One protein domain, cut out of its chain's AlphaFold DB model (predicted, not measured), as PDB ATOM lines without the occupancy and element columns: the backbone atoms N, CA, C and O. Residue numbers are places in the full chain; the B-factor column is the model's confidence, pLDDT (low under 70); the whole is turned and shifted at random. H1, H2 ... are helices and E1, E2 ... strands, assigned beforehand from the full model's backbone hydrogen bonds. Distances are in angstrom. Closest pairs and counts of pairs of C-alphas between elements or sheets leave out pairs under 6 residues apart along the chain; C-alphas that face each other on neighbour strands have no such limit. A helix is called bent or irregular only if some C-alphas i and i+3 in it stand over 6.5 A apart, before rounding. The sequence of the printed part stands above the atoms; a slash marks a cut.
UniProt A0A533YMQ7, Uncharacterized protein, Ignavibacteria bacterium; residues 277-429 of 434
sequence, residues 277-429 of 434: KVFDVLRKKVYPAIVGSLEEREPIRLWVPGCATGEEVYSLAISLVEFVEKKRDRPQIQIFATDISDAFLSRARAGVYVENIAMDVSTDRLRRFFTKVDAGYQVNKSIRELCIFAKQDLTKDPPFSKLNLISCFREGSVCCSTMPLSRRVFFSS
ATOM      1  N   LYS A 277     -34.860  17.993   8.728       80.44
ATOM      2  CA  LYS A 277     -33.921  17.746   9.833       80.44
ATOM      3  C   LYS A 277     -34.589  16.959  10.951       80.44
ATOM      4  O   LYS A 277     -33.935  16.133  11.589       80.44
ATOM      5  N   VAL A 278     -35.882  17.173  11.183       84.81
ATOM      6  CA  VAL A 278     -36.599  16.400  12.196       84.81
ATOM      7  C   VAL A 278     -36.801  14.961  11.738       84.81
ATOM      8  O   VAL A 278     -36.572  14.042  12.524       84.81
ATOM      9  N   PHE A 279     -37.121  14.730  10.462       89.38
ATOM     10  CA  PHE A 279     -37.186  13.369   9.915       89.38
ATOM     11  C   PHE A 279     -35.830  12.645   9.986       89.38
ATOM     12  O   PHE A 279     -35.788  11.445  10.276       89.38
ATOM     13  N   ASP A 280     -34.716  13.365   9.831       87.56
ATOM     14  CA  ASP A 280     -33.378  12.811  10.059       87.56
ATOM     15  C   ASP A 280     -33.156  12.386  11.518       87.56
ATOM     16  O   ASP A 280     -32.602  11.311  11.774       87.56
ATOM     17  N   VAL A 281     -33.590  13.201  12.486       89.19
ATOM     18  CA  VAL A 281     -33.512  12.866  13.918       89.19
ATOM     19  C   VAL A 281     -34.407  11.672  14.249       89.19
ATOM     20  O   VAL A 281     -33.960  10.756  14.948       89.19
ATOM     21  N   LEU A 282     -35.630  11.640  13.709       90.81
ATOM     22  CA  LEU A 282     -36.555  10.521  13.876       90.81
ATOM     23  C   LEU A 282     -35.906   9.213  13.415       90.81
ATOM     24  O   LEU A 282     -35.833   8.256  14.186       90.81
ATOM     25  N   ARG A 283     -35.338   9.200  12.205       91.50
ATOM     26  CA  ARG A 283     -34.688   8.016  11.631       91.50
ATOM     27  C   ARG A 283     -33.433   7.583  12.397       91.50
ATOM     28  O   ARG A 283     -33.209   6.385  12.550       91.50
ATOM     29  N   LYS A 284     -32.595   8.527  12.840       91.44
ATOM     30  CA  LYS A 284     -31.283   8.219  13.446       91.44
ATOM     31  C   LYS A 284     -31.346   7.912  14.940       91.44
ATOM     32  O   LYS A 284     -30.485   7.187  15.426       91.44
ATOM     33  N   LYS A 285     -32.306   8.488  15.669       91.25
ATOM     34  CA  LYS A 285     -32.355   8.411  17.139       91.25
ATOM     35  C   LYS A 285     -33.664   7.833  17.663       91.25
ATOM     36  O   LYS A 285     -33.631   6.910  18.469       91.25
ATOM     37  N   VAL A 286     -34.803   8.342  17.193       91.50
ATOM     38  CA  VAL A 286     -36.111   8.024  17.795       91.50
ATOM     39  C   VAL A 286     -36.606   6.639  17.382       91.50
ATOM     40  O   VAL A 286     -36.887   5.815  18.245       91.50
ATOM     41  N   TYR A 287     -36.669   6.331  16.084       92.38
ATOM     42  CA  TYR A 287     -37.147   5.025  15.617       92.38
ATOM     43  C   TYR A 287     -36.279   3.847  16.091       92.38
ATOM     44  O   TYR A 287     -36.853   2.825  16.472       92.38
ATOM     45  N   PRO A 288     -34.930   3.941  16.129       90.94
ATOM     46  CA  PRO A 288     -34.106   2.901  16.741       90.94
ATOM     47  C   PRO A 288     -34.440   2.662  18.214       90.94
ATOM     48  O   PRO A 288     -34.562   1.505  18.607       90.94
ATOM     49  N   ALA A 289     -34.632   3.727  19.001       89.69
ATOM     50  CA  ALA A 289     -34.985   3.617  20.414       89.69
ATOM     51  C   ALA A 289     -36.366   2.976  20.609       89.69
ATOM     52  O   ALA A 289     -36.489   2.043  21.396       89.69
ATOM     53  N   ILE A 290     -37.369   3.409  19.834       89.25
ATOM     54  CA  ILE A 290     -38.719   2.832  19.868       89.25
ATOM     55  C   ILE A 290     -38.651   1.337  19.573       89.25
ATOM     56  O   ILE A 290     -39.085   0.541  20.397       89.25
ATOM     57  N   VAL A 291     -38.057   0.942  18.440       87.50
ATOM     58  CA  VAL A 291     -38.019  -0.474  18.045       87.50
ATOM     59  C   VAL A 291     -37.162  -1.317  18.991       87.50
ATOM     60  O   VAL A 291     -37.466  -2.486  19.182       87.50
ATOM     61  N   GLY A 292     -36.117  -0.746  19.597       84.94
ATOM     62  CA  GLY A 292     -35.299  -1.438  20.597       84.94
ATOM     63  C   GLY A 292     -36.015  -1.692  21.928       84.94
ATOM     64  O   GLY A 292     -35.594  -2.573  22.666       84.94
ATOM     65  N   SER A 293     -37.076  -0.937  22.232       83.56
ATOM     66  CA  SER A 293     -37.874  -1.095  23.457       83.56
ATOM     67  C   SER A 293     -39.145  -1.931  23.295       83.56
ATOM     68  O   SER A 293     -39.826  -2.153  24.290       83.56
ATOM     69  N   LEU A 294     -39.492  -2.345  22.070       84.19
ATOM     70  CA  LEU A 294     -40.713  -3.116  21.823       84.19
ATOM     71  C   LEU A 294     -40.568  -4.544  22.341       84.19
ATOM     72  O   LEU A 294     -39.552  -5.203  22.104       84.19
ATOM     73  N   GLU A 295     -41.628  -5.032  22.975       79.69
ATOM     74  CA  GLU A 295     -41.786  -6.455  23.257       79.69
ATOM     75  C   GLU A 295     -42.138  -7.228  21.970       79.69
ATOM     76  O   GLU A 295     -42.497  -6.658  20.931       79.69
ATOM     77  N   GLU A 296     -42.013  -8.557  22.007       74.25
ATOM     78  CA  GLU A 296     -42.244  -9.399  20.834       74.25
ATOM     79  C   GLU A 296     -43.681  -9.217  20.300       74.25
ATOM     80  O   GLU A 296     -44.660  -9.399  21.022       74.25
ATOM     81  N   ARG A 297     -43.810  -8.860  19.012       72.69
ATOM     82  CA  ARG A 297     -45.083  -8.564  18.312       72.69
ATOM     83  C   ARG A 297     -45.854  -7.324  18.795       72.69
ATOM     84  O   ARG A 297     -46.994  -7.134  18.368       72.69
ATOM     85  N   GLU A 298     -45.266  -6.454  19.613       84.19
ATOM     86  CA  GLU A 298     -45.914  -5.193  19.992       84.19
ATOM     87  C   GLU A 298     -45.974  -4.214  18.792       84.19
ATOM     88  O   GLU A 298     -44.967  -4.017  18.100       84.19
ATOM     89  N   PRO A 299     -47.138  -3.598  18.492       89.25
ATOM     90  CA  PRO A 299     -47.240  -2.618  17.418       89.25
ATOM     91  C   PRO A 299     -46.573  -1.293  17.800       89.25
ATOM     92  O   PRO A 299     -46.685  -0.829  18.933       89.25
ATOM     93  N   ILE A 300     -45.983  -0.612  16.818       92.62
ATOM     94  CA  ILE A 300     -45.589   0.790  16.959       92.62
ATOM     95  C   ILE A 300     -46.843   1.653  16.850       92.62
ATOM     96  O   ILE A 300     -47.494   1.682  15.803       92.62
ATOM     97  N   ARG A 301     -47.160   2.386  17.917       94.00
ATOM     98  CA  ARG A 301     -48.330   3.262  18.014       94.00
ATOM     99  C   ARG A 301     -47.891   4.719  18.077       94.00
ATOM    100  O   ARG A 301     -47.218   5.136  19.021       94.00
ATOM    101  N   LEU A 302     -48.270   5.491  17.065       93.81
ATOM    102  CA  LEU A 302     -48.016   6.926  16.976       93.81
ATOM    103  C   LEU A 302     -49.330   7.688  17.102       93.81
ATOM    104  O   LEU A 302     -50.369   7.189  16.674       93.81
ATOM    105  N   TRP A 303     -49.279   8.910  17.621       94.00
ATOM    106  CA  TRP A 303     -50.420   9.819  17.604       94.00
ATOM    107  C   TRP A 303     -50.033  11.199  17.073       94.00
ATOM    108  O   TRP A 303     -49.046  11.788  17.511       94.00
ATOM    109  N   VAL A 304     -50.827  11.699  16.129       91.25
ATOM    110  CA  VAL A 304     -50.734  13.040  15.549       91.25
ATOM    111  C   VAL A 304     -52.017  13.810  15.897       91.25
ATOM    112  O   VAL A 304     -53.010  13.702  15.168       91.25
ATOM    113  N   PRO A 305     -52.051  14.525  17.036       87.81
ATOM    114  CA  PRO A 305     -53.165  15.397  17.391       87.81
ATOM    115  C   PRO A 305     -53.160  16.684  16.557       87.81
ATOM    116  O   PRO A 305     -52.137  17.349  16.416       87.81
ATOM    117  N   GLY A 306     -54.328  17.056  16.038       82.56
ATOM    118  CA  GLY A 306     -54.476  18.110  15.039       82.56
ATOM    119  C   GLY A 306     -53.778  17.713  13.743       82.56
ATOM    120  O   GLY A 306     -52.724  18.254  13.439       82.56
ATOM    121  N   CYS A 307     -54.311  16.745  12.995       86.56
ATOM    122  CA  CYS A 307     -53.669  16.224  11.786       86.56
ATOM    123  C   CYS A 307     -53.971  17.017  10.502       86.56
ATOM    124  O   CYS A 307     -53.297  16.806   9.493       86.56
ATOM    125  N   ALA A 308     -54.928  17.957  10.529       84.81
ATOM    126  CA  ALA A 308     -55.489  18.657   9.366       84.81
ATOM    127  C   ALA A 308     -55.652  17.722   8.155       84.81
ATOM    128  O   ALA A 308     -56.270  16.666   8.287       84.81
ATOM    129  N   THR A 309     -55.110  18.088   6.992       86.44
ATOM    130  CA  THR A 309     -55.280  17.354   5.734       86.44
ATOM    131  C   THR A 309     -54.367  16.130   5.594       86.44
ATOM    132  O   THR A 309     -54.414  15.463   4.565       86.44
ATOM    133  N   GLY A 310     -53.624  15.739   6.641       90.81
ATOM    134  CA  GLY A 310     -52.995  14.414   6.765       90.81
ATOM    135  C   GLY A 310     -51.562  14.273   6.236       90.81
ATOM    136  O   GLY A 310     -50.964  13.209   6.389       90.81
ATOM    137  N   GLU A 311     -50.961  15.319   5.675       90.88
ATOM    138  CA  GLU A 311     -49.621  15.292   5.070       90.88
ATOM    139  C   GLU A 311     -48.537  14.895   6.087       90.88
ATOM    140  O   GLU A 311     -47.649  14.100   5.777       90.88
ATOM    141  N   GLU A 312     -48.624  15.387   7.329       89.62
ATOM    142  CA  GLU A 312     -47.708  15.012   8.418       89.62
ATOM    143  C   GLU A 312     -47.845  13.527   8.781       89.62
ATOM    144  O   GLU A 312     -46.847  12.813   8.902       89.62
ATOM    145  N   VAL A 313     -49.088  13.053   8.894       94.94
ATOM    146  CA  VAL A 313     -49.427  11.661   9.225       94.94
ATOM    147  C   VAL A 313     -48.815  10.725   8.191       94.94
ATOM    148  O   VAL A 313     -48.114   9.773   8.539       94.94
ATOM    149  N   TYR A 314     -49.005  11.039   6.910       96.88
ATOM    150  CA  TYR A 314     -48.444  10.259   5.816       96.88
ATOM    151  C   TYR A 314     -46.926  10.375   5.715       96.88
ATOM    152  O   TYR A 314     -46.263   9.383   5.415       96.88
ATOM    153  N   SER A 315     -46.345  11.531   6.033       95.31
ATOM    154  CA  SER A 315     -44.887  11.694   6.092       95.31
ATOM    155  C   SER A 315     -44.261  10.800   7.164       95.31
ATOM    156  O   SER A 315     -43.254  10.134   6.908       95.31
ATOM    157  N   LEU A 316     -44.876  10.732   8.350       94.50
ATOM    158  CA  LEU A 316     -44.462   9.832   9.430       94.50
ATOM    159  C   LEU A 316     -44.649   8.365   9.038       94.50
ATOM    160  O   LEU A 316     -43.734   7.571   9.248       94.50
ATOM    161  N   ALA A 317     -45.783   8.019   8.422       96.31
ATOM    162  CA  ALA A 317     -46.061   6.668   7.938       96.31
ATOM    163  C   ALA A 317     -44.998   6.195   6.938       96.31
ATOM    164  O   ALA A 317     -44.382   5.150   7.133       96.31
ATOM    165  N   ILE A 318     -44.732   6.998   5.902       96.62
ATOM    166  CA  ILE A 318     -43.737   6.699   4.867       96.62
ATOM    167  C   ILE A 318     -42.339   6.581   5.484       96.62
ATOM    168  O   ILE A 318     -41.640   5.598   5.244       96.62
ATOM    169  N   SER A 319     -41.940   7.548   6.314       95.19
ATOM    170  CA  SER A 319     -40.630   7.558   6.977       95.19
ATOM    171  C   SER A 319     -40.410   6.320   7.854       95.19
ATOM    172  O   SER A 319     -39.328   5.725   7.845       95.19
ATOM    173  N   LEU A 320     -41.443   5.903   8.592       93.44
ATOM    174  CA  LEU A 320     -41.384   4.734   9.461       93.44
ATOM    175  C   LEU A 320     -41.369   3.427   8.660       93.44
ATOM    176  O   LEU A 320     -40.572   2.544   8.973       93.44
ATOM    177  N   VAL A 321     -42.177   3.320   7.598       94.56
ATOM    178  CA  VAL A 321     -42.153   2.179   6.668       94.56
ATOM    179  C   VAL A 321     -40.764   2.016   6.055       94.56
ATOM    180  O   VAL A 321     -40.201   0.926   6.128       94.56
ATOM    181  N   GLU A 322     -40.160   3.093   5.547       94.19
ATOM    182  CA  GLU A 322     -38.788   3.076   5.015       94.19
ATOM    183  C   GLU A 322     -37.757   2.593   6.049       94.19
ATOM    184  O   GLU A 322     -36.760   1.963   5.690       94.19
ATOM    185  N   PHE A 323     -37.968   2.901   7.332       92.38
ATOM    186  CA  PHE A 323     -37.076   2.487   8.412       92.38
ATOM    187  C   PHE A 323     -37.209   0.995   8.754       92.38
ATOM    188  O   PHE A 323     -36.195   0.318   8.941       92.38
ATOM    189  N   VAL A 324     -38.436   0.470   8.840       90.38
ATOM    190  CA  VAL A 324     -38.675  -0.928   9.245       90.38
ATOM    191  C   VAL A 324     -38.586  -1.926   8.089       90.38
ATOM    192  O   VAL A 324     -38.389  -3.111   8.335       90.38
ATOM    193  N   GLU A 325     -38.669  -1.475   6.833       86.19
ATOM    194  CA  GLU A 325     -38.658  -2.327   5.632       86.19
ATOM    195  C   GLU A 325     -37.456  -3.288   5.578       86.19
ATOM    196  O   GLU A 325     -37.593  -4.429   5.130       86.19
ATOM    197  N   LYS A 326     -36.294  -2.852   6.083       77.44
ATOM    198  CA  LYS A 326     -35.040  -3.627   6.095       77.44
ATOM    199  C   LYS A 326     -34.904  -4.598   7.276       77.44
ATOM    200  O   LYS A 326     -33.899  -5.298   7.360       77.44
ATOM    201  N   LYS A 327     -35.866  -4.632   8.203       79.00
ATOM    202  CA  LYS A 327     -35.829  -5.515   9.378       79.00
ATOM    203  C   LYS A 327     -36.527  -6.844   9.081       79.00
ATOM    204  O   LYS A 327     -37.521  -6.873   8.359       79.00
ATOM    205  N   ARG A 328     -35.979  -7.935   9.635       71.06
ATOM    206  CA  ARG A 328     -36.489  -9.307   9.456       71.06
ATOM    207  C   ARG A 328     -37.863  -9.480  10.109       71.06
ATOM    208  O   ARG A 328     -38.773  -9.980   9.459       71.06
ATOM    209  N   ASP A 329     -38.015  -8.958  11.324       75.81
ATOM    210  CA  ASP A 329     -39.282  -8.912  12.050       75.81
ATOM    211  C   ASP A 329     -39.855  -7.498  11.960       75.81
ATOM    212  O   ASP A 329     -39.367  -6.559  12.594       75.81
ATOM    213  N   ARG A 330     -40.852  -7.323  11.088       81.19
ATOM    214  CA  ARG A 330     -41.505  -6.028  10.876       81.19
ATOM    215  C   ARG A 330     -42.618  -5.854  11.909       81.19
ATOM    216  O   ARG A 330     -43.600  -6.594  11.841       81.19
ATOM    217  N   PRO A 331     -42.507  -4.893  12.842       85.56
ATOM    218  CA  PRO A 331     -43.596  -4.615  13.765       85.56
ATOM    219  C   PRO A 331     -44.789  -4.027  13.006       85.56
ATOM    220  O   PRO A 331     -44.622  -3.332  11.998       85.56
ATOM    221  N   GLN A 332     -45.999  -4.284  13.502       90.12
ATOM    222  CA  GLN A 332     -47.196  -3.622  12.990       90.12
ATOM    223  C   GLN A 332     -47.121  -2.121  13.303       90.12
ATOM    224  O   GLN A 332     -46.651  -1.731  14.368       90.12
ATOM    225  N   ILE A 333     -47.591  -1.275  12.388       94.06
ATOM    226  CA  ILE A 333     -47.634   0.179  12.571       94.06
ATOM    227  C   ILE A 333     -49.095   0.612  12.695       94.06
ATOM    228  O   ILE A 333     -49.930   0.207  11.886       94.06
ATOM    229  N   GLN A 334     -49.392   1.444  13.690       95.25
ATOM    230  CA  GLN A 334     -50.674   2.125  13.850       95.25
ATOM    231  C   GLN A 334     -50.424   3.604  14.132       95.25
ATOM    232  O   GLN A 334     -49.746   3.957  15.097       95.25
ATOM    233  N   ILE A 335     -50.986   4.478  13.303       96.25
ATOM    234  CA  ILE A 335     -50.869   5.926  13.464       96.25
ATOM    235  C   ILE A 335     -52.265   6.482  13.691       96.25
ATOM    236  O   ILE A 335     -53.087   6.515  12.780       96.25
ATOM    237  N   PHE A 336     -52.535   6.918  14.914       95.44
ATOM    238  CA  PHE A 336     -53.743   7.657  15.245       95.44
ATOM    239  C   PHE A 336     -53.555   9.098  14.788       95.44
ATOM    240  O   PHE A 336     -52.555   9.735  15.107       95.44
ATOM    241  N   ALA A 337     -54.506   9.616  14.030       93.81
ATOM    242  CA  ALA A 337     -54.494  10.979  13.538       93.81
ATOM    243  C   ALA A 337     -55.833  11.611  13.885       93.81
ATOM    244  O   ALA A 337     -56.882  11.078  13.516       93.81
ATOM    245  N   THR A 338     -55.810  12.706  14.636       91.69
ATOM    246  CA  THR A 338     -57.052  13.315  15.101       91.69
ATOM    247  C   THR A 338     -57.124  14.787  14.811       91.69
ATOM    248  O   THR A 338     -56.114  15.472  14.789       91.69
ATOM    249  N   ASP A 339     -58.325  15.279  14.547       87.62
ATOM    250  CA  ASP A 339     -58.582  16.695  14.313       87.62
ATOM    251  C   ASP A 339     -60.025  17.020  14.711       87.62
ATOM    252  O   ASP A 339     -60.866  16.123  14.823       87.62
ATOM    253  N   ILE A 340     -60.317  18.295  14.942       82.19
ATOM    254  CA  ILE A 340     -61.667  18.754  15.277       82.19
ATOM    255  C   ILE A 340     -62.502  19.027  14.017       82.19
ATOM    256  O   ILE A 340     -63.732  18.983  14.072       82.19
ATOM    257  N   SER A 341     -61.846  19.266  12.874       79.50
ATOM    258  CA  SER A 341     -62.500  19.577  11.602       79.50
ATOM    259  C   SER A 341     -62.790  18.322  10.768       79.50
ATOM    260  O   SER A 341     -61.883  17.670  10.245       79.50
ATOM    261  N   ASP A 342     -64.076  18.016  10.562       83.88
ATOM    262  CA  ASP A 342     -64.509  16.908   9.695       83.88
ATOM    263  C   ASP A 342     -64.115  17.113   8.225       83.88
ATOM    264  O   ASP A 342     -63.832  16.141   7.516       83.88
ATOM    265  N   ALA A 343     -64.045  18.364   7.765       78.94
ATOM    266  CA  ALA A 343     -63.610  18.693   6.410       78.94
ATOM    267  C   ALA A 343     -62.145  18.282   6.181       78.94
ATOM    268  O   ALA A 343     -61.818  17.647   5.173       78.94
ATOM    269  N   PHE A 344     -61.270  18.570   7.149       84.31
ATOM    270  CA  PHE A 344     -59.872  18.147   7.102       84.31
ATOM    271  C   PHE A 344     -59.726  16.630   7.178       84.31
ATOM    272  O   PHE A 344     -59.030  16.049   6.347       84.31
ATOM    273  N   LEU A 345     -60.442  15.974   8.096       89.56
ATOM    274  CA  LEU A 345     -60.417  14.513   8.215       89.56
ATOM    275  C   LEU A 345     -60.910  13.818   6.944       89.56
ATOM    276  O   LEU A 345     -60.374  12.779   6.563       89.56
ATOM    277  N   SER A 346     -61.909  14.383   6.265       88.44
ATOM    278  CA  SER A 346     -62.420  13.844   5.001       88.44
ATOM    279  C   SER A 346     -61.365  13.909   3.894       88.44
ATOM    280  O   SER A 346     -61.118  12.901   3.228       88.44
ATOM    281  N   ARG A 347     -60.670  15.049   3.755       88.00
ATOM    282  CA  ARG A 347     -59.539  15.196   2.819       88.00
ATOM    283  C   ARG A 347     -58.387  14.256   3.174       88.00
ATOM    284  O   ARG A 347     -57.887  13.552   2.298       88.00
ATOM    285  N   ALA A 348     -58.028  14.176   4.454       92.56
ATOM    286  CA  ALA A 348     -56.964  13.301   4.933       92.56
ATOM    287  C   ALA A 348     -57.257  11.826   4.622       92.56
ATOM    288  O   ALA A 348     -56.409  11.148   4.060       92.56
ATOM    289  N   ARG A 349     -58.480  11.337   4.877       95.19
ATOM    290  CA  ARG A 349     -58.889   9.954   4.551       95.19
ATOM    291  C   ARG A 349     -58.857   9.657   3.050       95.19
ATOM    292  O   ARG A 349     -58.472   8.551   2.650       95.19
ATOM    293  N   ALA A 350     -59.276  10.618   2.220       94.31
ATOM    294  CA  ALA A 350     -59.204  10.482   0.767       94.31
ATOM    295  C   ALA A 350     -57.746  10.332   0.301       94.31
ATOM    296  O   ALA A 350     -57.462   9.521  -0.588       94.31
ATOM    297  N   GLY A 351     -56.833  11.069   0.946       94.44
ATOM    298  CA  GLY A 351     -55.395  11.027   0.696       94.44
ATOM    299  C   GLY A 351     -55.028  11.453  -0.724       94.44
ATOM    300  O   GLY A 351     -54.049  10.941  -1.260       94.44
ATOM    301  N   VAL A 352     -55.847  12.308  -1.345       90.75
ATOM    302  CA  VAL A 352     -55.631  12.872  -2.683       90.75
ATOM    303  C   VAL A 352     -55.080  14.281  -2.527       90.75
ATOM    304  O   VAL A 352     -55.684  15.114  -1.851       90.75
ATOM    305  N   TYR A 353     -53.946  14.532  -3.167       86.31
ATOM    306  CA  TYR A 353     -53.216  15.787  -3.112       86.31
ATOM    307  C   TYR A 353     -52.870  16.251  -4.524       86.31
ATOM    308  O   TYR A 353     -52.635  15.440  -5.416       86.31
ATOM    309  N   VAL A 354     -52.826  17.563  -4.719       80.31
ATOM    310  CA  VAL A 354     -52.502  18.203  -6.000       80.31
ATOM    311  C   VAL A 354     -51.080  17.863  -6.483       80.31
ATOM    312  O   VAL A 354     -50.211  17.471  -5.703       80.31
ATOM    313  N   GLU A 355     -50.827  17.971  -7.793       75.94
ATOM    314  CA  GLU A 355     -49.592  17.482  -8.442       75.94
ATOM    315  C   GLU A 355     -48.297  18.108  -7.885       75.94
ATOM    316  O   GLU A 355     -47.221  17.504  -7.916       75.94
ATOM    317  N   ASN A 356     -48.400  19.301  -7.310       69.56
ATOM    318  CA  ASN A 356     -47.289  20.064  -6.756       69.56
ATOM    319  C   ASN A 356     -46.740  19.535  -5.420       69.56
ATOM    320  O   ASN A 356     -45.684  20.007  -4.997       69.56
ATOM    321  N   ILE A 357     -47.314  18.479  -4.819       80.00
ATOM    322  CA  ILE A 357     -46.624  17.754  -3.730       80.00
ATOM    323  C   ILE A 357     -45.245  17.224  -4.155       80.00
ATOM    324  O   ILE A 357     -44.410  16.915  -3.308       80.00
ATOM    325  N   ALA A 358     -44.973  17.146  -5.463       78.56
ATOM    326  CA  ALA A 358     -43.664  16.798  -6.000       78.56
ATOM    327  C   ALA A 358     -42.540  17.787  -5.642       78.56
ATOM    328  O   ALA A 358     -41.369  17.454  -5.812       78.56
ATOM    329  N   MET A 359     -42.874  18.975  -5.129       73.88
ATOM    330  CA  MET A 359     -41.890  19.895  -4.548       73.88
ATOM    331  C   MET A 359     -41.387  19.426  -3.179       73.88
ATOM    332  O   MET A 359     -40.227  19.652  -2.842       73.88
ATOM    333  N   ASP A 360     -42.252  18.763  -2.410       78.50
ATOM    334  CA  ASP A 360     -42.005  18.397  -1.011       78.50
ATOM    335  C   ASP A 360     -41.645  16.909  -0.856       78.50
ATOM    336  O   ASP A 360     -41.011  16.486   0.113       78.50
ATOM    337  N   VAL A 361     -42.035  16.089  -1.834       88.06
ATOM    338  CA  VAL A 361     -41.831  14.640  -1.848       88.06
ATOM    339  C   VAL A 361     -40.825  14.266  -2.931       88.06
ATOM    340  O   VAL A 361     -40.983  14.610  -4.099       88.06
ATOM    341  N   SER A 362     -39.796  13.494  -2.562       89.38
ATOM    342  CA  SER A 362     -38.809  13.011  -3.532       89.38
ATOM    343  C   SER A 362     -39.447  12.136  -4.615       89.38
ATOM    344  O   SER A 362     -40.408  11.401  -4.372       89.38
ATOM    345  N   THR A 363     -38.863  12.144  -5.813       88.06
ATOM    346  CA  THR A 363     -39.326  11.339  -6.956       88.06
ATOM    347  C   THR A 363     -39.407   9.845  -6.637       88.06
ATOM    348  O   THR A 363     -40.354   9.179  -7.052       88.06
ATOM    349  N   ASP A 364     -38.460   9.317  -5.860       90.56
ATOM    350  CA  ASP A 364     -38.477   7.922  -5.406       90.56
ATOM    351  C   ASP A 364     -39.666   7.629  -4.486       90.56
ATOM    352  O   ASP A 364     -40.297   6.579  -4.600       90.56
ATOM    353  N   ARG A 365     -40.011   8.562  -3.591       95.00
ATOM    354  CA  ARG A 365     -41.166   8.415  -2.699       95.00
ATOM    355  C   ARG A 365     -42.480   8.532  -3.456       95.00
ATOM    356  O   ARG A 365     -43.351   7.700  -3.224       95.00
ATOM    357  N   LEU A 366     -42.603   9.481  -4.388       92.25
ATOM    358  CA  LEU A 366     -43.775   9.591  -5.268       92.25
ATOM    359  C   LEU A 366     -44.025   8.282  -6.016       92.25
ATOM    360  O   LEU A 366     -45.134   7.766  -5.997       92.25
ATOM    361  N   ARG A 367     -42.977   7.697  -6.609       93.00
ATOM    362  CA  ARG A 367     -43.083   6.429  -7.348       93.00
ATOM    363  C   ARG A 367     -43.478   5.242  -6.468       93.00
ATOM    364  O   ARG A 367     -44.142   4.332  -6.949       93.00
ATOM    365  N   ARG A 368     -43.032   5.212  -5.209       95.06
ATOM    366  CA  ARG A 368     -43.231   4.066  -4.304       95.06
ATOM    367  C   ARG A 368     -44.525   4.140  -3.497       95.06
ATOM    368  O   ARG A 368     -45.143   3.109  -3.240       95.06
ATOM    369  N   PHE A 369     -44.908   5.335  -3.056       97.19
ATOM    370  CA  PHE A 369     -45.944   5.528  -2.038       97.19
ATOM    371  C   PHE A 369     -47.172   6.289  -2.537       97.19
ATOM    372  O   PHE A 369     -48.136   6.420  -1.781       97.19
ATOM    373  N   PHE A 370     -47.168   6.743  -3.791       97.00
ATOM    374  CA  PHE A 370     -48.285   7.456  -4.397       97.00
ATOM    375  C   PHE A 370     -48.668   6.836  -5.743       97.00
ATOM    376  O   PHE A 370     -47.843   6.256  -6.448       97.00
ATOM    377  N   THR A 371     -49.937   6.991  -6.102       95.06
ATOM    378  CA  THR A 371     -50.497   6.660  -7.412       95.06
ATOM    379  C   THR A 371     -50.923   7.960  -8.081       95.06
ATOM    380  O   THR A 371     -51.602   8.776  -7.458       95.06
ATOM    381  N   LYS A 372     -50.517   8.178  -9.336       90.38
ATOM    382  CA  LYS A 372     -50.944   9.359 -10.097       90.38
ATOM    383  C   LYS A 372     -52.411   9.198 -10.510       90.38
ATOM    384  O   LYS A 372     -52.786   8.148 -11.024       90.38
ATOM    385  N   VAL A 373     -53.215  10.226 -10.265       90.00
ATOM    386  CA  VAL A 373     -54.649  10.313 -10.589       90.00
ATOM    387  C   VAL A 373     -54.927  11.645 -11.292       90.00
ATOM    388  O   VAL A 373     -54.082  12.535 -11.255       90.00
ATOM    389  N   ASP A 374     -56.105  11.816 -11.895       79.50
ATOM    390  CA  ASP A 374     -56.439  13.047 -12.638       79.50
ATOM    391  C   ASP A 374     -56.327  14.314 -11.772       79.50
ATOM    392  O   ASP A 374     -55.868  15.354 -12.232       79.50
ATOM    393  N   ALA A 375     -56.674  14.207 -10.485       74.25
ATOM    394  CA  ALA A 375     -56.588  15.297  -9.512       74.25
ATOM    395  C   ALA A 375     -55.182  15.499  -8.890       74.25
ATOM    396  O   ALA A 375     -55.033  16.322  -7.987       74.25
ATOM    397  N   GLY A 376     -54.157  14.747  -9.323       86.75
ATOM    398  CA  GLY A 376     -52.779  14.836  -8.819       86.75
ATOM    399  C   GLY A 376     -52.205  13.487  -8.373       86.75
ATOM    400  O   GLY A 376     -51.968  12.588  -9.180       86.75
ATOM    401  N   TYR A 377     -51.944  13.334  -7.077       90.38
ATOM    402  CA  TYR A 377     -51.385  12.130  -6.465       90.38
ATOM    403  C   TYR A 377     -52.253  11.641  -5.313       90.38
ATOM    404  O   TYR A 377     -52.590  12.392  -4.402       90.38
ATOM    405  N   GLN A 378     -52.545  10.347  -5.303       96.31
ATOM    406  CA  GLN A 378     -53.202   9.691  -4.184       96.31
ATOM    407  C   GLN A 378     -52.212   8.825  -3.407       96.31
ATOM    408  O   GLN A 378     -51.489   8.023  -3.996       96.31
ATOM    409  N   VAL A 379     -52.200   8.939  -2.079       97.56
ATOM    410  CA  VAL A 379     -51.401   8.069  -1.207       97.56
ATOM    411  C   VAL A 379     -51.870   6.619  -1.351       97.56
ATOM    412  O   VAL A 379     -53.067   6.309  -1.262       97.56
ATOM    413  N   ASN A 380     -50.917   5.709  -1.547       97.75
ATOM    414  CA  ASN A 380     -51.191   4.292  -1.757       97.75
ATOM    415  C   ASN A 380     -51.968   3.693  -0.581       97.75
ATOM    416  O   ASN A 380     -51.725   4.009   0.586       97.75
ATOM    417  N   LYS A 381     -52.895   2.780  -0.894       96.25
ATOM    418  CA  LYS A 381     -53.777   2.146   0.098       96.25
ATOM    419  C   LYS A 381     -52.994   1.511   1.256       96.25
ATOM    420  O   LYS A 381     -53.390   1.671   2.403       96.25
ATOM    421  N   SER A 382     -51.846   0.899   0.961       95.06
ATOM    422  CA  SER A 382     -50.952   0.282   1.951       95.06
ATOM    423  C   SER A 382     -50.423   1.249   3.012       95.06
ATOM    424  O   SER A 382     -50.178   0.833   4.136       95.06
ATOM    425  N   ILE A 383     -50.252   2.532   2.680       97.44
ATOM    426  CA  ILE A 383     -49.868   3.572   3.641       97.44
ATOM    427  C   ILE A 383     -51.105   4.106   4.371       97.44
ATOM    428  O   ILE A 383     -51.063   4.332   5.580       97.44
ATOM    429  N   ARG A 384     -52.228   4.270   3.659       96.94
ATOM    430  CA  ARG A 384     -53.484   4.762   4.248       96.94
ATOM    431  C   ARG A 384     -54.049   3.829   5.312       96.94
ATOM    432  O   ARG A 384     -54.528   4.317   6.325       96.94
ATOM    433  N   GLU A 385     -53.930   2.517   5.129       95.88
ATOM    434  CA  GLU A 385     -54.384   1.509   6.101       95.88
ATOM    435  C   GLU A 385     -53.586   1.527   7.420       95.88
ATOM    436  O   GLU A 385     -54.070   1.019   8.429       95.88
ATOM    437  N   LEU A 386     -52.404   2.158   7.456       96.12
ATOM    438  CA  LEU A 386     -51.647   2.380   8.696       96.12
ATOM    439  C   LEU A 386     -52.204   3.543   9.533       96.12
ATOM    440  O   LEU A 386     -51.848   3.680  10.705       96.12
ATOM    441  N   CYS A 387     -53.029   4.403   8.929       97.12
ATOM    442  CA  CYS A 387     -53.453   5.685   9.481       97.12
ATOM    443  C   CYS A 387     -54.941   5.652   9.858       97.12
ATOM    444  O   CYS A 387     -55.812   5.445   9.013       97.12
ATOM    445  N   ILE A 388     -55.244   5.904  11.128       96.38
ATOM    446  CA  ILE A 388     -56.595   5.884  11.692       96.38
ATOM    447  C   ILE A 388     -57.004   7.329  11.980       96.38
ATOM    448  O   ILE A 388     -56.549   7.923  12.956       96.38
ATOM    449  N   PHE A 389     -57.864   7.882  11.124       95.94
ATOM    450  CA  PHE A 389     -58.355   9.256  11.238       95.94
ATOM    451  C   PHE A 389     -59.656   9.330  12.040       95.94
ATOM    452  O   PHE A 389     -60.684   8.808  11.590       95.94
ATOM    453  N   ALA A 390     -59.647  10.027  13.174       94.00
ATOM    454  CA  ALA A 390     -60.815  10.188  14.042       94.00
ATOM    455  C   ALA A 390     -61.029  11.649  14.464       94.00
ATOM    456  O   ALA A 390     -60.079  12.414  14.611       94.00
ATOM    457  N   LYS A 391     -62.291  12.031  14.671       92.75
ATOM    458  CA  LYS A 391     -62.626  13.343  15.227       92.75
ATOM    459  C   LYS A 391     -62.294  13.360  16.714       92.75
ATOM    460  O   LYS A 391     -62.645  12.411  17.411       92.75
ATOM    461  N   GLN A 392     -61.616  14.405  17.175       86.50
ATOM    462  CA  GLN A 392     -61.275  14.565  18.588       86.50
ATOM    463  C   GLN A 392     -61.137  16.040  18.962       86.50
ATOM    464  O   GLN A 392     -60.403  16.792  18.319       86.50
ATOM    465  N   ASP A 393     -61.796  16.431  20.045       80.19
ATOM    466  CA  ASP A 393     -61.602  17.696  20.739       80.19
ATOM    467  C   ASP A 393     -60.619  17.478  21.898       80.19
ATOM    468  O   ASP A 393     -60.986  16.959  22.950       80.19
ATOM    469  N   LEU A 394     -59.360  17.902  21.734       80.25
ATOM    470  CA  LEU A 394     -58.303  17.738  22.749       80.25
ATOM    471  C   LEU A 394     -58.630  18.404  24.099       80.25
ATOM    472  O   LEU A 394     -57.986  18.106  25.106       80.25
ATOM    473  N   THR A 395     -59.605  19.320  24.137       69.69
ATOM    474  CA  THR A 395     -60.043  19.976  25.377       69.69
ATOM    475  C   THR A 395     -61.020  19.126  26.183       69.69
ATOM    476  O   THR A 395     -61.082  19.254  27.412       69.69
ATOM    477  N   LYS A 396     -61.741  18.211  25.529       76.56
ATOM    478  CA  LYS A 396     -62.805  17.402  26.140       76.56
ATOM    479  C   LYS A 396     -62.456  15.923  26.173       76.56
ATOM    480  O   LYS A 396     -62.601  15.293  27.221       76.56
ATOM    481  N   ASP A 397     -61.959  15.405  25.060       79.50
ATOM    482  CA  ASP A 397     -61.764  13.983  24.834       79.50
ATOM    483  C   ASP A 397     -60.461  13.474  25.471       79.50
ATOM    484  O   ASP A 397     -59.452  14.187  25.507       79.50
ATOM    485  N   PRO A 398     -60.443  12.228  25.978       80.31
ATOM    486  CA  PRO A 398     -59.243  11.645  26.562       80.31
ATOM    487  C   PRO A 398     -58.178  11.340  25.488       80.31
ATOM    488  O   PRO A 398     -58.527  11.001  24.353       80.31
ATOM    489  N   PRO A 399     -56.877  11.411  25.829       80.62
ATOM    490  CA  PRO A 399     -55.801  11.018  24.924       80.62
ATOM    491  C   PRO A 399     -55.736   9.495  24.737       80.62
ATOM    492  O   PRO A 399     -56.226   8.720  25.563       80.62
ATOM    493  N   PHE A 400     -55.085   9.051  23.660       81.69
ATOM    494  CA  PHE A 400     -54.837   7.625  23.437       81.69
ATOM    495  C   PHE A 400     -53.785   7.089  24.417       81.69
ATOM    496  O   PHE A 400     -52.793   7.749  24.718       81.69
ATOM    497  N   SER A 401     -53.980   5.858  24.888       82.75
ATOM    498  CA  SER A 401     -53.044   5.165  25.778       82.75
ATOM    499  C   SER A 401     -52.075   4.264  25.007       82.75
ATOM    500  O   SER A 401     -52.369   3.829  23.889       82.75
ATOM    501  N   LYS A 402     -50.935   3.933  25.637       84.06
ATOM    502  CA  LYS A 402     -49.879   3.052  25.094       84.06
ATOM    503  C   LYS A 402     -49.359   3.541  23.735       84.06
ATOM    504  O   LYS A 402     -49.493   2.846  22.727       84.06
ATOM    505  N   LEU A 403     -48.827   4.760  23.721       87.25
ATOM    506  CA  LEU A 403     -48.203   5.381  22.553       87.25
ATOM    507  C   LEU A 403     -46.680   5.299  22.671       87.25
ATOM    508  O   LEU A 403     -46.134   5.457  23.761       87.25
ATOM    509  N   ASN A 404     -45.995   5.089  21.548       88.31
ATOM    510  CA  ASN A 404     -44.536   5.144  21.471       88.31
ATOM    511  C   ASN A 404     -44.029   6.534  21.059       88.31
ATOM    512  O   ASN A 404     -42.900   6.892  21.379       88.31
ATOM    513  N   LEU A 405     -44.839   7.304  20.324       88.44
ATOM    514  CA  LEU A 405     -44.496   8.652  19.874       88.44
ATOM    515  C   LEU A 405     -45.754   9.508  19.711       88.44
ATOM    516  O   LEU A 405     -46.747   9.063  19.136       88.44
ATOM    517  N   ILE A 406     -45.672  10.758  20.158       88.94
ATOM    518  CA  ILE A 406     -46.660  11.801  19.878       88.94
ATOM    519  C   ILE A 406     -45.968  12.861  19.020       88.94
ATOM    520  O   ILE A 406     -44.888  13.330  19.381       88.94
ATOM    521  N   SER A 407     -46.565  13.211  17.882       85.31
ATOM    522  CA  SER A 407     -46.058  14.244  16.976       85.31
ATOM    523  C   SER A 407     -46.948  15.479  17.040       85.31
ATOM    524  O   SER A 407     -48.101  15.429  16.628       85.31
ATOM    525  N   CYS A 408     -46.401  16.579  17.557       76.25
ATOM    526  CA  CYS A 408     -47.071  17.877  17.646       76.25
ATOM    527  C   CYS A 408     -46.193  18.948  16.976       76.25
ATOM    528  O   CYS A 408     -45.549  19.733  17.668       76.25
ATOM    529  N   PHE A 409     -46.125  18.987  15.640       60.34
ATOM    530  CA  PHE A 409     -45.288  19.969  14.916       60.34
ATOM    531  C   PHE A 409     -45.861  21.387  14.851       60.34
ATOM    532  O   PHE A 409     -45.221  22.292  14.315       60.34
ATOM    533  N   ARG A 410     -47.073  21.604  15.355       57.91
ATOM    534  CA  ARG A 410     -47.785  22.867  15.165       57.91
ATOM    535  C   ARG A 410     -47.541  23.824  16.324       57.91
ATOM    536  O   ARG A 410     -48.130  23.657  17.400       57.91
ATOM    537  N   GLU A 411     -46.724  24.849  16.080       39.34
ATOM    538  CA  GLU A 411     -46.735  26.079  16.877       39.34
ATOM    539  C   GLU A 411     -48.164  26.636  16.903       39.34
ATOM    540  O   GLU A 411     -48.791  26.822  15.864       39.34
ATOM    541  N   GLY A 412     -48.717  26.823  18.103       41.16
ATOM    542  CA  GLY A 412     -50.095  27.285  18.290       41.16
ATOM    543  C   GLY A 412     -51.173  26.195  18.296       41.16
ATOM    544  O   GLY A 412     -52.329  26.516  18.562       41.16
ATOM    545  N   SER A 413     -50.839  24.909  18.100       43.16
ATOM    546  CA  SER A 413     -51.798  23.846  18.436       43.16
ATOM    547  C   SER A 413     -52.154  23.911  19.919       43.16
ATOM    548  O   SER A 413     -51.310  24.222  20.766       43.16
ATOM    549  N   VAL A 414     -53.410  23.594  20.246       44.16
ATOM    550  CA  VAL A 414     -53.920  23.628  21.624       44.16
ATOM    551  C   VAL A 414     -52.998  22.845  22.583       44.16
ATOM    552  O   VAL A 414     -52.765  23.306  23.700       44.16
ATOM    553  N   CYS A 415     -52.365  21.761  22.103       36.75
ATOM    554  CA  CYS A 415     -51.318  20.987  22.790       36.75
ATOM    555  C   CYS A 415     -50.148  21.819  23.347       36.75
ATOM    556  O   CYS A 415     -49.635  21.491  24.414       36.75
ATOM    557  N   CYS A 416     -49.715  22.872  22.649       36.78
ATOM    558  CA  CYS A 416     -48.572  23.713  23.029       36.78
ATOM    559  C   CYS A 416     -48.982  25.052  23.669       36.78
ATOM    560  O   CYS A 416     -48.125  25.774  24.170       36.78
ATOM    561  N   SER A 417     -50.272  25.400  23.644       37.88
ATOM    562  CA  SER A 417     -50.743  26.762  23.947       37.88
ATOM    563  C   SER A 417     -51.001  27.051  25.431       37.88
ATOM    564  O   SER A 417     -50.883  28.198  25.854       37.88
ATOM    565  N   THR A 418     -51.320  26.040  26.249       40.72
ATOM    566  CA  THR A 418     -51.584  26.233  27.685       40.72
ATOM    567  C   THR A 418     -50.988  25.098  28.529       40.72
ATOM    568  O   THR A 418     -51.116  23.916  28.201       40.72
ATOM    569  N   MET A 419     -50.336  25.450  29.648       37.19
ATOM    570  CA  MET A 419     -49.735  24.490  30.594       37.19
ATOM    571  C   MET A 419     -50.681  23.370  31.095       37.19
ATOM    572  O   MET A 419     -50.189  22.269  31.337       37.19
ATOM    573  N   PRO A 420     -52.004  23.572  31.265       45.00
ATOM    574  CA  PRO A 420     -52.907  22.504  31.700       45.00
ATOM    575  C   PRO A 420     -53.174  21.448  30.615       45.00
ATOM    576  O   PRO A 420     -53.263  20.260  30.925       45.00
ATOM    577  N   LEU A 421     -53.277  21.857  29.346       46.12
ATOM    578  CA  LEU A 421     -53.564  20.961  28.219       46.12
ATOM    579  C   LEU A 421     -52.339  20.157  27.791       46.12
ATOM    580  O   LEU A 421     -52.461  18.951  27.574       46.12
ATOM    581  N   SER A 422     -51.156  20.777  27.768       48.62
ATOM    582  CA  SER A 422     -49.906  20.036  27.576       48.62
ATOM    583  C   SER A 422     -49.733  18.991  28.679       48.62
ATOM    584  O   SER A 422     -49.451  17.831  28.389       48.62
ATOM    585  N   ARG A 423     -50.027  19.339  29.942       51.62
ATOM    586  CA  ARG A 423     -50.013  18.362  31.036       51.62
ATOM    587  C   ARG A 423     -51.001  17.218  30.817       51.62
ATOM    588  O   ARG A 423     -50.633  16.075  31.031       51.62
ATOM    589  N   ARG A 424     -52.225  17.484  30.359       54.66
ATOM    590  CA  ARG A 424     -53.231  16.435  30.120       54.66
ATOM    591  C   ARG A 424     -52.825  15.476  28.993       54.66
ATOM    592  O   ARG A 424     -53.056  14.280  29.106       54.66
ATOM    593  N   VAL A 425     -52.175  15.978  27.945       54.25
ATOM    594  CA  VAL A 425     -51.675  15.151  26.833       54.25
ATOM    595  C   VAL A 425     -50.433  14.350  27.242       54.25
ATOM    596  O   VAL A 425     -50.380  13.148  26.997       54.25
ATOM    597  N   PHE A 426     -49.458  14.981  27.904       52.41
ATOM    598  CA  PHE A 426     -48.197  14.327  28.268       52.41
ATOM    599  C   PHE A 426     -48.321  13.429  29.517       52.41
ATOM    600  O   PHE A 426     -47.898  12.276  29.462       52.41
ATOM    601  N   PHE A 427     -48.972  13.872  30.602       49.16
ATOM    602  CA  PHE A 427     -49.071  13.098  31.855       49.16
ATOM    603  C   PHE A 427     -50.077  11.942  31.797       49.16
ATOM    604  O   PHE A 427     -49.892  10.956  32.501       49.16
ATOM    605  N   SER A 428     -51.123  11.997  30.964       47.88
ATOM    606  CA  SER A 428     -52.031  10.846  30.793       47.88
ATOM    607  C   SER A 428     -51.449   9.742  29.899       47.88
ATOM    608  O   SER A 428     -52.020   8.653  29.830       47.88
ATOM    609  N   SER A 429     -50.325  10.007  29.221       44.22
ATOM    610  CA  SER A 429     -49.613   9.026  28.391       44.22
ATOM    611  C   SER A 429     -48.510   8.265  29.145       44.22
ATOM    612  O   SER A 429     -48.096   7.192  28.698       44.22
TER     613      SER A 429
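What this domain is: This is residues 277 to 429 of the 434 residues of an uncharacterized protein of Ignavibacteria bacterium (UniProt A0A533YMQ7). A small sheet of three parallel strands, E1, E2 and E5, has H2 and H3 over one face, and H1 packs on H2. At one end of the longest axis the hairpin E3 and E4, with H4 and H5, forms a small head; at the other end lie H7 and H8, reached by a long loop that runs back beside E1. The printed part has 153 residues, with eight named helices and five named strands in the order H1 E1 H2 E2 H3 H4 H5 E3 E4 H6 E5 H7 H8, a mixed class. It is compact, with a radius of gyration of the C-alphas of 15.7 A and spans of 44 by 38 by 26 A.

How they stand to each other: The sheet runs E1, residues 300 to 305, E2, residues 333 to 339, and E5, residues 387 to 391. E1 and E2 are parallel at 11 degrees, with N 304 and O 336 within hydrogen-bond range at 2.8 A. E2 and E5 are parallel at 25 degrees, with N 388 and O 335 at 2.8 A. H2, residues 311 to 324, is on the sheet at a height of 9.8 A, over E1 and E2. E1, H2 and E2 form a strand-helix-strand unit, two parallel neighbour strands with a helix between, whose crossover is right-handed. H3, residues 342 to 350, is on the same face, in two layers with H2 and the sheet, at a height of 8.9 A over E5. H1, residues 277 to 293, touches residues 319 to 323 of H2 at a steep tilt of 54 degrees; the closest C-alphas, of Arg 283 and Phe 323, are 6.8 A apart. H6, residues 381 to 384, touches residues 314 to 318 of H2, closest at the C-alphas of Ala 317 and Ile 383, 6.5 A. E3, residues 370 to 373, and E4, residues 376 to 379, are an antiparallel hairpin, with N 371 and O 378 at 2.8 A. H5, residues 363 to 369, is close to H2 but not clearly touching; their closest C-alphas, of Ile 318 and Phe 369, are 7.3 A apart. The closest C-alphas of E4 and H4, residues 355 to 359, are those of Gly 376 and Glu 355, 4.2 A apart. H7, residues 414 to 417, and H8, residues 419 to 427, touch only at the corner, with the closest C-alphas, of Cys 415 and Ser 422, 5.1 A apart. Every O i to N i+4 pair is within hydrogen-bond range in H2, H3, H5 and H8, against 11 of 13 in H1 and 0 of 1 in H4, where 2 of 2 O i to N i+3 pairs are; H6 and H7 are too short for an i+4 pair.

Where its parts are: E2, 19.9 A long, begins at C-alpha 333, (-47.634, 0.179, 12.571); E1 is 16.5 A long and E5 13.3 A. H2 is 20.0 A long. H1, 23.6 A long, begins at C-alpha 277, (-33.921, 17.746, 9.833); it is irregular, C-alphas 284 and 287 being 7.0 A apart, with a kink of 31 degrees near residue 285. H8 ends at C-alpha 427, (-49.071, 13.098, 31.855).

The domain as a whole: The two C-alphas farthest apart, those of Asp 374 and Pro 420, are 45.5 A apart. The printed part has no cut. The link from E5 to H7, residues 392 to 413, is long; its residues 405 to 406 pair in parallel with residues 302 to 303 of E1. The mean pLDDT of the printed part is 82.3; residues 356, 395 and 409 to 429 are under 70.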